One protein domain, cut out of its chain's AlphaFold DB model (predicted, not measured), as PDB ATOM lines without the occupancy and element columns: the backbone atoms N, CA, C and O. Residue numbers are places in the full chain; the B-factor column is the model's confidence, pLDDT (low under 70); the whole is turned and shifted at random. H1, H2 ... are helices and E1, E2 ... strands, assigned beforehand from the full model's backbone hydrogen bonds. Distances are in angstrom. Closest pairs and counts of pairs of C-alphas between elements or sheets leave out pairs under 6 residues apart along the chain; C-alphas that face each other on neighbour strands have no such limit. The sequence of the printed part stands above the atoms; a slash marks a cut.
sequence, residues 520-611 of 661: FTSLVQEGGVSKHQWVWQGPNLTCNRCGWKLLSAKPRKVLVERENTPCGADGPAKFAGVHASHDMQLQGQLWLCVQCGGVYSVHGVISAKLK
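What this domain is: This is residues 520 to 611 of the 661 residues of the protein "Hypothetical protein" of Symbiodinium sp. CCMP2456 (UniProt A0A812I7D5). Look for two small lobes set end to end. The first has the hairpin of E1 and E2 with H1 packed mainly on E1 and H2 off to one side; the second has the three-strand sheet E3 E4 E5, with the long stretch of residues 564 to 583 entering it and H3 at the end away from the first lobe. The printed part has 92 residues with three named helices and five named strands, in the order H1 E1 E2 H2 E3 E4 E5 H3, both sheets being antiparallel. The class is mixed, helices and strands, though under half of the residues, 39, are in named elements. The whole is compact, with a radius of gyration of the C-alphas of 13.1 A, yet elongated, spanning 37 by 22 by 19 A.

Where its parts are: Find C-alpha 520 at (81.792, 122.843, 115.027); from there H1 runs through residues 520 to 527, 10.1 A long. Next come E1, residues 534 to 537, 9.4 A, and E2, residues 540 to 543, 10.2 A. H2, residues 556 to 563, begins at C-alpha 556 at (74.809, 118.816, 121.686) and is 10.2 A long. Then read E3, residues 584 to 587, 9.5 A; E4, residues 590 to 593, 9.8 A; and E5, residues 599 to 601, 6.5 A. H3, residues 608 to 611, 5.3 A, ends at C-alpha 611 at (91.172, 123.572, 146.840).

How they stand to each other: Start at the sheet E3 E4 E5, a meander, each strand the antiparallel neighbour of the one before. In the hairpin of E3 and E4, N 585 and O 592 are 2.8 A apart, within hydrogen-bond range; in the hairpin of E4 and E5, N 600 and O 591 are 2.8 A apart. H3 only grazes this sheet, with its residues 608 to 610; its closest C-alphas to E5 are those of Leu 610 and Val 599, 7.1 A apart. The hairpin of E1 and E2 is antiparallel, with N 535 and O 542 at 2.8 A. The closest C-alphas of H1 and E1, those of Val 524 and Trp 534, are 5.0 A apart. Residues 541 to 542 of E2 also pair, antiparallel, with residues 549 to 550. H2 touches no helix and is apart from E1, E4 and E5. In H1 and H2 every O i to N i+4 pair is within hydrogen-bond range; H3 is too short for such a pair.

The domain as a whole: The two C-alphas farthest apart are those of Thr 521 and Ala 608, 37.3 A. The printed part has no cut. The links E2 to H2, 12 residues, and H2 to E3, 20 residues, are long. The mean pLDDT of the printed part is 81.9; look for values under 70 at residues 527 to 530, 573, 589 and 602 to 604.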
ATOM      1  N   PHE A 520      80.394 123.270 114.950       90.81
ATOM      2  CA  PHE A 520      81.792 122.843 115.027       90.81
ATOM      3  C   PHE A 520      82.691 123.719 114.149       90.81
ATOM      4  O   PHE A 520      83.818 124.019 114.536       90.81
ATOM      5  N   THR A 521      82.186 124.155 112.996       89.06
ATOM      6  CA  THR A 521      82.897 125.072 112.103       89.06
ATOM      7  C   THR A 521      83.085 126.439 112.762       89.06
ATOM      8  O   THR A 521      84.205 126.950 112.751       89.06
ATOM      9  N   SER A 522      82.062 126.974 113.441       88.44
ATOM     10  CA  SER A 522      82.188 128.238 114.178       88.44
ATOM     11  C   SER A 522      83.178 128.129 115.343       88.44
ATOM     12  O   SER A 522      83.995 129.020 115.534       88.44
ATOM     13  N   LEU A 523      83.218 127.000 116.064       88.81
ATOM     14  CA  LEU A 523      84.217 126.774 117.122       88.81
ATOM     15  C   LEU A 523      85.666 126.777 116.609       88.81
ATOM     16  O   LEU A 523      86.568 127.179 117.348       88.81
ATOM     17  N   VAL A 524      85.902 126.311 115.381       88.62
ATOM     18  CA  VAL A 524      87.232 126.304 114.748       88.62
ATOM     19  C   VAL A 524      87.611 127.689 114.218       88.62
ATOM     20  O   VAL A 524      88.776 128.065 114.314       88.62
ATOM     21  N   GLN A 525      86.650 128.445 113.680       85.75
ATOM     22  CA  GLN A 525      86.887 129.757 113.064       85.75
ATOM     23  C   GLN A 525      86.958 130.900 114.082       85.75
ATOM     24  O   GLN A 525      87.844 131.744 113.997       85.75
ATOM     25  N   GLU A 526      86.042 130.925 115.046       78.81
ATOM     26  CA  GLU A 526      85.866 132.054 115.968       78.81
ATOM     27  C   GLU A 526      86.600 131.839 117.299       78.81
ATOM     28  O   GLU A 526      86.805 132.788 118.050       78.81
ATOM     29  N   GLY A 527      87.034 130.601 117.574       67.56
ATOM     30  CA  GLY A 527      87.567 130.199 118.871       67.56
ATOM     31  C   GLY A 527      86.453 130.207 119.917       67.56
ATOM     32  O   GLY A 527      85.962 131.259 120.309       67.56
ATOM     33  N   GLY A 528      86.030 129.022 120.362       68.38
ATOM     34  CA  GLY A 528      84.921 128.872 121.313       68.38
ATOM     35  C   GLY A 528      85.011 129.758 122.571       68.38
ATOM     36  O   GLY A 528      86.061 130.309 122.912       68.38
ATOM     37  N   VAL A 529      83.915 129.826 123.328       64.38
ATOM     38  CA  VAL A 529      83.707 130.679 124.520       64.38
ATOM     39  C   VAL A 529      84.795 130.475 125.594       64.38
ATOM     40  O   VAL A 529      85.051 131.326 126.445       64.38
ATOM     41  N   SER A 530      85.481 129.342 125.540       63.38
ATOM     42  CA  SER A 530      86.448 128.821 126.505       63.38
ATOM     43  C   SER A 530      87.925 128.936 126.100       63.38
ATOM     44  O   SER A 530      88.776 128.311 126.741       63.38
ATOM     45  N   LYS A 531      88.261 129.733 125.072       78.88
ATOM     46  CA  LYS A 531      89.649 129.978 124.599       78.88
ATOM     47  C   LYS A 531      90.424 128.724 124.160       78.88
ATOM     48  O   LYS A 531      91.653 128.752 124.023       78.88
ATOM     49  N   HIS A 532      89.728 127.610 123.930       84.06
ATOM     50  CA  HIS A 532      90.309 126.470 123.227       84.06
ATOM     51  C   HIS A 532      90.538 126.849 121.765       84.06
ATOM     52  O   HIS A 532      89.660 127.409 121.117       84.06
ATOM     53  N   GLN A 533      91.698 126.481 121.232       89.81
ATOM     54  CA  GLN A 533      91.965 126.562 119.800       89.81
ATOM     55  C   GLN A 533      91.667 125.189 119.186       89.81
ATOM     56  O   GLN A 533      92.443 124.237 119.315       89.81
ATOM     57  N   TRP A 534      90.463 125.058 118.629       92.25
ATOM     58  CA  TRP A 534      89.944 123.805 118.090       92.25
ATOM     59  C   TRP A 534      90.477 123.538 116.685       92.25
ATOM     60  O   TRP A 534      90.497 124.422 115.837       92.25
ATOM     61  N   VAL A 535      90.852 122.288 116.426       92.25
ATOM     62  CA  VAL A 535      91.188 121.776 115.097       92.25
ATOM     63  C   VAL A 535      90.427 120.485 114.828       92.25
ATOM     64  O   VAL A 535      90.175 119.686 115.737       92.25
ATOM     65  N   TRP A 536      90.057 120.263 113.571       91.19
ATOM     66  CA  TRP A 536      89.412 119.022 113.154       91.19
ATOM     67  C   TRP A 536      90.372 117.832 113.256       91.19
ATOM     68  O   TRP A 536      91.522 117.890 112.826       91.19
ATOM     69  N   GLN A 537      89.882 116.721 113.804       87.25
ATOM     70  CA  GLN A 537      90.552 115.425 113.805       87.25
ATOM     71  C   GLN A 537      89.531 114.338 113.439       87.25
ATOM     72  O   GLN A 537      88.888 113.729 114.303       87.25
ATOM     73  N   GLY A 538      89.362 114.118 112.133       88.19
ATOM     74  CA  GLY A 538      88.269 113.305 111.599       88.19
ATOM     75  C   GLY A 538      86.914 113.958 111.908       88.19
ATOM     76  O   GLY A 538      86.795 115.170 111.759       88.19
ATOM     77  N   PRO A 539      85.903 113.215 112.395       85.50
ATOM     78  CA  PRO A 539      84.597 113.792 112.709       85.50
ATOM     79  C   PRO A 539      84.565 114.549 114.051       85.50
ATOM     80  O   PRO A 539      83.487 114.914 114.501       85.50
ATOM     81  N   ASN A 540      85.689 114.715 114.754       90.44
ATOM     82  CA  ASN A 540      85.757 115.303 116.098       90.44
ATOM     83  C   ASN A 540      86.598 116.585 116.092       90.44
ATOM     84  O   ASN A 540      87.470 116.734 115.239       90.44
ATOM     85  N   LEU A 541      86.421 117.448 117.095       89.00
ATOM     86  CA  LEU A 541      87.346 118.558 117.347       89.00
ATOM     87  C   LEU A 541      88.338 118.185 118.444       89.00
ATOM     88  O   LEU A 541      87.973 117.541 119.429       89.00
ATOM     89  N   THR A 542      89.586 118.611 118.285       90.19
ATOM     90  CA  THR A 542      90.636 118.512 119.302       90.19
ATOM     91  C   THR A 542      91.223 119.894 119.547       90.19
ATOM     92  O   THR A 542      91.506 120.610 118.596       90.19
ATOM     93  N   CYS A 543      91.412 120.293 120.802       90.06
ATOM     94  CA  CYS A 543      92.131 121.518 121.117       90.06
ATOM     95  C   CYS A 543      93.635 121.276 120.948       90.06
ATOM     96  O   CYS A 543      94.190 120.399 121.612       90.06
ATOM     97  N   ASN A 544      94.309 122.054 120.105       87.12
ATOM     98  CA  ASN A 544      95.757 121.933 119.892       87.12
ATOM     99  C   ASN A 544      96.589 122.376 121.117       87.12
ATOM    100  O   ASN A 544      97.714 121.920 121.280       87.12
ATOM    101  N   ARG A 545      96.031 123.220 121.997       84.19
ATOM    102  CA  ARG A 545      96.724 123.738 123.187       84.19
ATOM    103  C   ARG A 545      96.772 122.720 124.318       84.19
ATOM    104  O   ARG A 545      97.785 122.598 124.994       84.19
ATOM    105  N   CYS A 546      95.673 122.003 124.551       80.69
ATOM    106  CA  CYS A 546      95.546 121.135 125.722       80.69
ATOM    107  C   CYS A 546      95.144 119.682 125.424       80.69
ATOM    108  O   CYS A 546      94.980 118.879 126.341       80.69
ATOM    109  N   GLY A 547      94.965 119.333 124.147       82.56
ATOM    110  CA  GLY A 547      94.617 117.981 123.704       82.56
ATOM    111  C   GLY A 547      93.172 117.557 123.986       82.56
ATOM    112  O   GLY A 547      92.822 116.400 123.739       82.56
ATOM    113  N   TRP A 548      92.319 118.454 124.499       84.62
ATOM    114  CA  TRP A 548      90.916 118.155 124.807       84.62
ATOM    115  C   TRP A 548      90.124 117.794 123.552       84.62
ATOM    116  O   TRP A 548      90.317 118.418 122.519       84.62
ATOM    117  N   LYS A 549      89.209 116.814 123.629       88.56
ATOM    118  CA  LYS A 549      88.425 116.344 122.471       88.56
ATOM    119  C   LYS A 549      86.918 116.522 122.642       88.56
ATOM    120  O   LYS A 549      86.326 116.014 123.600       88.56
ATOM    121  N   LEU A 550      86.277 117.144 121.654       87.44
ATOM    122  CA  LEU A 550      84.824 117.175 121.486       87.44
ATOM    123  C   LEU A 550      84.411 116.082 120.498       87.44
ATOM    124  O   LEU A 550      84.694 116.148 119.303       87.44
ATOM    125  N   LEU A 551      83.758 115.043 121.022       86.50
ATOM    126  CA  LEU A 551      83.377 113.864 120.247       86.50
ATOM    127  C   LEU A 551      82.010 114.073 119.589       86.50
ATOM    128  O   LEU A 551      81.004 114.079 120.298       86.50
ATOM    129  N   SER A 552      81.939 114.173 118.261       84.50
ATOM    130  CA  SER A 552      80.695 114.495 117.533       84.50
ATOM    131  C   SER A 552      79.549 113.511 117.765       84.50
ATOM    132  O   SER A 552      78.385 113.884 117.642       84.50
ATOM    133  N   ALA A 553      79.850 112.276 118.174       83.00
ATOM    134  CA  ALA A 553      78.859 111.272 118.563       83.00
ATOM    135  C   ALA A 553      78.109 111.591 119.879       83.00
ATOM    136  O   ALA A 553      77.244 110.818 120.293       83.00
ATOM    137  N   LYS A 554      78.455 112.671 120.594       82.00
ATOM    138  CA  LYS A 554      77.789 113.071 121.846       82.00
ATOM    139  C   LYS A 554      76.629 114.046 121.593       82.00
ATOM    140  O   LYS A 554      76.690 114.831 120.651       82.00
ATOM    141  N   PRO A 555      75.585 114.044 122.449       83.19
ATOM    142  CA  PRO A 555      74.493 115.011 122.350       83.19
ATOM    143  C   PRO A 555      74.998 116.456 122.467       83.19
ATOM    144  O   PRO A 555      75.883 116.725 123.282       83.19
ATOM    145  N   ARG A 556      74.390 117.398 121.729       79.38
ATOM    146  CA  ARG A 556      74.809 118.816 121.686       79.38
ATOM    147  C   ARG A 556      74.933 119.451 123.070       79.38
ATOM    148  O   ARG A 556      75.936 120.094 123.341       79.38
ATOM    149  N   LYS A 557      73.984 119.194 123.976       81.38
ATOM    150  CA  LYS A 557      74.035 119.692 125.362       81.38
ATOM    151  C   LYS A 557      75.338 119.309 126.079       81.38
ATOM    152  O   LYS A 557      75.968 120.147 126.709       81.38
ATOM    153  N   VAL A 558      75.775 118.058 125.921       77.56
ATOM    154  CA  VAL A 558      77.021 117.552 126.518       77.56
ATOM    155  C   VAL A 558      78.242 118.193 125.863       77.56
ATOM    156  O   VAL A 558      79.251 118.412 126.524       77.56
ATOM    157  N   LEU A 559      78.173 118.475 124.563       82.06
ATOM    158  CA  LEU A 559      79.257 119.136 123.848       82.06
ATOM    159  C   LEU A 559      79.400 120.602 124.256       82.06
ATOM    160  O   LEU A 559      80.527 121.027 124.458       82.06
ATOM    161  N   VAL A 560      78.296 121.328 124.451       84.12
ATOM    162  CA  VAL A 560      78.300 122.719 124.941       84.12
ATOM    163  C   VAL A 560      78.837 122.795 126.372       84.12
ATOM    164  O   VAL A 560      79.689 123.621 126.672       84.12
ATOM    165  N   GLU A 561      78.414 121.898 127.266       78.94
ATOM    166  CA  GLU A 561      78.975 121.830 128.629       78.94
ATOM    167  C   GLU A 561      80.491 121.554 128.618       78.94
ATOM    168  O   GLU A 561      81.245 122.127 129.403       78.94
ATOM    169  N   ARG A 562      80.954 120.692 127.705       80.12
ATOM    170  CA  ARG A 562      82.382 120.379 127.546       80.12
ATOM    171  C   ARG A 562      83.169 121.515 126.920       80.12
ATOM    172  O   ARG A 562      84.306 121.734 127.315       80.12
ATOM    173  N   GLU A 563      82.588 122.181 125.934       83.75
ATOM    174  CA  GLU A 563      83.193 123.327 125.282       83.75
ATOM    175  C   GLU A 563      83.376 124.453 126.296       83.75
ATOM    176  O   GLU A 563      84.487 124.934 126.405       83.75
ATOM    177  N   ASN A 564      82.411 124.724 127.175       83.69
ATOM    178  CA  ASN A 564      82.536 125.711 128.259       83.69
ATOM    179  C   ASN A 564      83.599 125.395 129.336       83.69
ATOM    180  O   ASN A 564      83.827 126.200 130.239       83.69
ATOM    181  N   THR A 565      84.252 124.231 129.294       80.75
ATOM    182  CA  THR A 565      85.306 123.898 130.262       80.75
ATOM    183  C   THR A 565      86.589 124.666 129.931       80.75
ATOM    184  O   THR A 565      87.023 124.604 128.781       80.75
ATOM    185  N   PRO A 566      87.241 125.337 130.903       80.75
ATOM    186  CA  PRO A 566      88.460 126.105 130.656       80.75
ATOM    187  C   PRO A 566      89.563 125.295 129.963       80.75
ATOM    188  O   PRO A 566      89.747 124.103 130.237       80.75
ATOM    189  N   CYS A 567      90.325 125.951 129.089       81.69
ATOM    190  CA  CYS A 567      91.505 125.354 128.482       81.69
ATOM    191  C   CYS A 567      92.603 125.173 129.535       81.69
ATOM    192  O   CYS A 567      93.104 126.147 130.090       81.69
ATOM    193  N   GLY A 568      93.027 123.936 129.811       71.94
ATOM    194  CA  GLY A 568      94.069 123.711 130.823       71.94
ATOM    195  C   GLY A 568      95.461 124.208 130.434       71.94
ATOM    196  O   GLY A 568      96.334 124.250 131.291       71.94
ATOM    197  N   ALA A 569      95.660 124.652 129.187       73.75
ATOM    198  CA  ALA A 569      96.861 125.384 128.785       73.75
ATOM    199  C   ALA A 569      96.944 126.793 129.407       73.75
ATOM    200  O   ALA A 569      98.021 127.377 129.437       73.75
ATOM    201  N   ASP A 570      95.831 127.333 129.921       71.19
ATOM    202  CA  ASP A 570      95.778 128.637 130.599       71.19
ATOM    203  C   ASP A 570      96.051 128.537 132.117       71.19
ATOM    204  O   ASP A 570      95.961 129.531 132.840       71.19
ATOM    205  N   GLY A 571      96.390 127.341 132.609       71.00
ATOM    206  CA  GLY A 571      96.771 127.094 133.997       71.00
ATOM    207  C   GLY A 571      95.603 126.859 134.975       71.00
ATOM    208  O   GLY A 571      94.424 127.027 134.645       71.00
ATOM    209  N   PRO A 572      95.915 126.452 136.220       73.25
ATOM    210  CA  PRO A 572      94.943 126.025 137.238       73.25
ATOM    211  C   PRO A 572      93.980 127.127 137.700       73.25
ATOM    212  O   PRO A 572      92.857 126.827 138.092       73.25
ATOM    213  N   ALA A 573      94.391 128.398 137.641       69.00
ATOM    214  CA  ALA A 573      93.641 129.529 138.194       69.00
ATOM    215  C   ALA A 573      92.292 129.791 137.494       69.00
ATOM    216  O   ALA A 573      91.458 130.535 138.007       69.00
ATOM    217  N   LYS A 574      92.068 129.198 136.316       74.25
ATOM    218  CA  LYS A 574      90.803 129.299 135.572       74.25
ATOM    219  C   LYS A 574      89.795 128.214 135.936       74.25
ATOM    220  O   LYS A 574      88.619 128.350 135.612       74.25
ATOM    221  N   PHE A 575      90.226 127.164 136.629       79.06
ATOM    222  CA  PHE A 575      89.320 126.163 137.168       79.06
ATOM    223  C   PHE A 575      88.731 126.707 138.471       79.06
ATOM    224  O   PHE A 575      89.447 126.907 139.453       79.06
ATOM    225  N   ALA A 576      87.423 126.976 138.478       80.31
ATOM    226  CA  ALA A 576      86.734 127.492 139.660       80.31
ATOM    227  C   ALA A 576      87.040 126.594 140.863       80.31
ATOM    228  O   ALA A 576      86.861 125.392 140.758       80.31
ATOM    229  N   GLY A 577      87.519 127.138 141.984       83.12
ATOM    230  CA  GLY A 577      87.827 126.350 143.186       83.12
ATOM    231  C   GLY A 577      89.112 125.507 143.135       83.12
ATOM    232  O   GLY A 577      89.283 124.647 144.001       83.12
ATOM    233  N   VAL A 578      90.003 125.732 142.161       87.06
ATOM    234  CA  VAL A 578      91.354 125.147 142.119       87.06
ATOM    235  C   VAL A 578      92.397 126.201 142.492       87.06
ATOM    236  O   VAL A 578      92.416 127.303 141.952       87.06
ATOM    237  N   HIS A 579      93.290 125.858 143.414       86.81
ATOM    238  CA  HIS A 579      94.389 126.711 143.840       86.81
ATOM    239  C   HIS A 579      95.439 126.855 142.725       86.81
ATOM    240  O   HIS A 579      95.793 125.886 142.051       86.81
ATOM    241  N   ALA A 580      96.004 128.051 142.561       87.00
ATOM    242  CA  ALA A 580      96.880 128.391 141.433       87.00
ATOM    243  C   ALA A 580      98.219 127.623 141.381       87.00
ATOM    244  O   ALA A 580      98.927 127.666 140.384       87.00
ATOM    245  N   SER A 581      98.575 126.908 142.444       85.81
ATOM    246  CA  SER A 581      99.823 126.139 142.560       85.81
ATOM    247  C   SER A 581      99.769 124.740 141.928       85.81
ATOM    248  O   SER A 581     100.733 123.992 142.047       85.81
ATOM    249  N   HIS A 582      98.622 124.310 141.393       82.81
ATOM    250  CA  HIS A 582      98.465 122.957 140.843       82.81
ATOM    251  C   HIS A 582      98.865 122.894 139.372       82.81
ATOM    252  O   HIS A 582      98.394 123.681 138.564       82.81
ATOM    253  N   ASP A 583      99.660 121.900 139.002       84.50
ATOM    254  CA  ASP A 583     100.000 121.653 137.601       84.50
ATOM    255  C   ASP A 583      99.024 120.634 136.994       84.50
ATOM    256  O   ASP A 583      99.102 119.437 137.286       84.50
ATOM    257  N   MET A 584      98.042 121.122 136.233       84.75
ATOM    258  CA  MET A 584      96.889 120.350 135.765       84.75
ATOM    259  C   MET A 584      97.124 119.783 134.362       84.75
ATOM    260  O   MET A 584      97.171 120.520 133.383       84.75
ATOM    261  N   GLN A 585      97.146 118.458 134.241       81.94
ATOM    262  CA  GLN A 585      97.243 117.755 132.964       81.94
ATOM    263  C   GLN A 585      95.945 117.020 132.633       81.94
ATOM    264  O   GLN A 585      95.328 116.376 133.487       81.94
ATOM    265  N   LEU A 586      95.537 117.077 131.368       79.81
ATOM    266  CA  LEU A 586      94.386 116.330 130.890       79.81
ATOM    267  C   LEU A 586      94.719 114.841 130.737       79.81
ATOM    268  O   LEU A 586      95.597 114.470 129.960       79.81
ATOM    269  N   GLN A 587      93.958 113.973 131.406       75.31
ATOM    270  CA  GLN A 587      93.963 112.532 131.156       75.31
ATOM    271  C   GLN A 587      92.544 112.048 130.841       75.31
ATOM    272  O   GLN A 587      91.685 111.886 131.711       75.31
ATOM    273  N   GLY A 588      92.280 111.826 129.552       75.25
ATOM    274  CA  GLY A 588      90.962 111.428 129.064       75.25
ATOM    275  C   GLY A 588      89.936 112.557 129.190       75.25
ATOM    276  O   GLY A 588      89.898 113.445 128.348       75.25
ATOM    277  N   GLN A 589      89.071 112.489 130.208       69.88
ATOM    278  CA  GLN A 589      88.035 113.501 130.496       69.88
ATOM    279  C   GLN A 589      88.218 114.165 131.868       69.88
ATOM    280  O   GLN A 589      87.319 114.855 132.341       69.88
ATOM    281  N   LEU A 590      89.346 113.925 132.535       78.31
ATOM    282  CA  LEU A 590      89.633 114.464 133.857       78.31
ATOM    283  C   LEU A 590      90.910 115.288 133.803       78.31
ATOM    284  O   LEU A 590      91.904 114.864 133.215       78.31
ATOM    285  N   TRP A 591      90.882 116.439 134.461       81.44
ATOM    286  CA  TRP A 591      92.078 117.218 134.727       81.44
ATOM    287  C   TRP A 591      92.695 116.717 136.027       81.44
ATOM    288  O   TRP A 591      92.023 116.662 137.061       81.44
ATOM    289  N   LEU A 592      93.958 116.314 135.966       86.31
ATOM    290  CA  LEU A 592      94.697 115.747 137.084       86.31
ATOM    291  C   LEU A 592      95.885 116.633 137.414       86.31
ATOM    292  O   LEU A 592      96.689 116.934 136.539       86.31
ATOM    293  N   CYS A 593      96.036 116.993 138.686       86.31
ATOM    294  CA  CYS A 593      97.279 117.597 139.137       86.31
ATOM    295  C   CYS A 593      98.388 116.538 139.104       86.31
ATOM    296  O   CYS A 593      98.313 115.552 139.845       86.31
ATOM    297  N   VAL A 594      99.419 116.735 138.281       81.38
ATOM    298  CA  VAL A 594     100.526 115.769 138.116       81.38
ATOM    299  C   VAL A 594     101.353 115.597 139.393       81.38
ATOM    300  O   VAL A 594     102.032 114.588 139.572       81.38
ATOM    301  N   GLN A 595     101.252 116.556 140.315       83.88
ATOM    302  CA  GLN A 595     102.001 116.587 141.565       83.88
ATOM    303  C   GLN A 595     101.266 115.878 142.716       83.88
ATOM    304  O   GLN A 595     101.800 114.946 143.317       83.88
ATOM    305  N   CYS A 596     100.031 116.286 143.031       82.06
ATOM    306  CA  CYS A 596      99.288 115.762 144.188       82.06
ATOM    307  C   CYS A 596      98.226 114.700 143.830       82.06
ATOM    308  O   CYS A 596      97.638 114.069 144.725       82.06
ATOM    309  N   GLY A 597      97.959 114.503 142.533       83.50
ATOM    310  CA  GLY A 597      96.906 113.622 142.018       83.50
ATOM    311  C   GLY A 597      95.486 114.135 142.278       83.50
ATOM    312  O   GLY A 597      94.548 113.340 142.301       83.50
ATOM    313  N   GLY A 598      95.319 115.430 142.560       88.75
ATOM    314  CA  GLY A 598      94.005 116.059 142.677       88.75
ATOM    315  C   GLY A 598      93.248 116.013 141.348       88.75
ATOM    316  O   GLY A 598      93.861 116.103 140.291       88.75
ATOM    317  N   VAL A 599      91.927 115.853 141.402       87.00
ATOM    318  CA  VAL A 599      91.069 115.643 140.226       87.00
ATOM    319  C   VAL A 599      90.065 116.782 140.083       87.00
ATOM    320  O   VAL A 599      89.387 117.123 141.056       87.00
ATOM    321  N   TYR A 600      89.943 117.322 138.872       83.88
ATOM    322  CA  TYR A 600      88.877 118.226 138.451       83.88
ATOM    323  C   TYR A 600      88.100 117.586 137.292       83.88
ATOM    324  O   TYR A 600      88.655 117.256 136.241       83.88
ATOM    325  N   SER A 601      86.804 117.366 137.502       79.81
ATOM    326  CA  SER A 601      85.881 116.819 136.506       79.81
ATOM    327  C   SER A 601      85.264 117.928 135.661       79.81
ATOM    328  O   SER A 601      84.937 118.994 136.174       79.81
ATOM    329  N   VAL A 602      84.979 117.626 134.396       67.69
ATOM    330  CA  VAL A 602      84.176 118.468 133.486       67.69
ATOM    331  C   VAL A 602      82.815 118.881 134.044       67.69
ATOM    332  O   VAL A 602      82.267 119.889 133.626       67.69
ATOM    333  N   HIS A 603      82.272 118.134 135.006       67.31
ATOM    334  CA  HIS A 603      81.016 118.480 135.678       67.31
ATOM    335  C   HIS A 603      81.213 119.389 136.909       67.31
ATOM    336  O   HIS A 603      80.336 119.449 137.766       67.31
ATOM    337  N   GLY A 604      82.378 120.033 137.051       65.88
ATOM    338  CA  GLY A 604      82.695 120.929 138.171       65.88
ATOM    339  C   GLY A 604      82.954 120.215 139.502       65.88
ATOM    340  O   GLY A 604      82.958 120.847 140.554       65.88
ATOM    341  N   VAL A 605      83.159 118.891 139.490       76.81
ATOM    342  CA  VAL A 605      83.498 118.129 140.703       76.81
ATOM    343  C   VAL A 605      84.998 118.234 140.960       76.81
ATOM    344  O   VAL A 605      85.799 117.802 140.132       76.81
ATOM    345  N   ILE A 606      85.365 118.770 142.124       83.88
ATOM    346  CA  ILE A 606      86.747 119.105 142.490       83.88
ATOM    347  C   ILE A 606      87.152 118.325 143.732       83.88
ATOM    348  O   ILE A 606      86.474 118.377 144.760       83.88
ATOM    349  N   SER A 607      88.284 117.632 143.666       84.69
ATOM    350  CA  SER A 607      88.870 116.995 144.847       84.69
ATOM    351  C   SER A 607      89.358 118.039 145.861       84.69
ATOM    352  O   SER A 607      89.906 119.067 145.470       84.69
ATOM    353  N   ALA A 608      89.246 117.755 147.164       83.19
ATOM    354  CA  ALA A 608      89.708 118.664 148.223       83.19
ATOM    355  C   ALA A 608      91.184 119.078 148.068       83.19
ATOM    356  O   ALA A 608      91.531 120.219 148.346       83.19
ATOM    357  N   LYS A 609      92.023 118.183 147.526       85.06
ATOM    358  CA  LYS A 609      93.441 118.439 147.234       85.06
ATOM    359  C   LYS A 609      93.682 119.635 146.317       85.06
ATOM    360  O   LYS A 609      94.725 120.261 146.425       85.06
ATOM    361  N   LEU A 610      92.750 119.916 145.406       87.12
ATOM    362  CA  LEU A 610      92.874 121.032 144.474       87.12
ATOM    363  C   LEU A 610      92.440 122.361 145.091       87.12
ATOM    364  O   LEU A 610      92.803 123.397 144.558       87.12
ATOM    365  N   LYS A 611      91.690 122.351 146.202       87.31
ATOM    366  CA  LYS A 611      91.172 123.572 146.840       87.31
ATOM    367  C   LYS A 611      92.228 124.306 147.673       87.31
ATOM    368  O   LYS A 611      92.103 125.505 147.882       87.31
TER     369      LYS A 611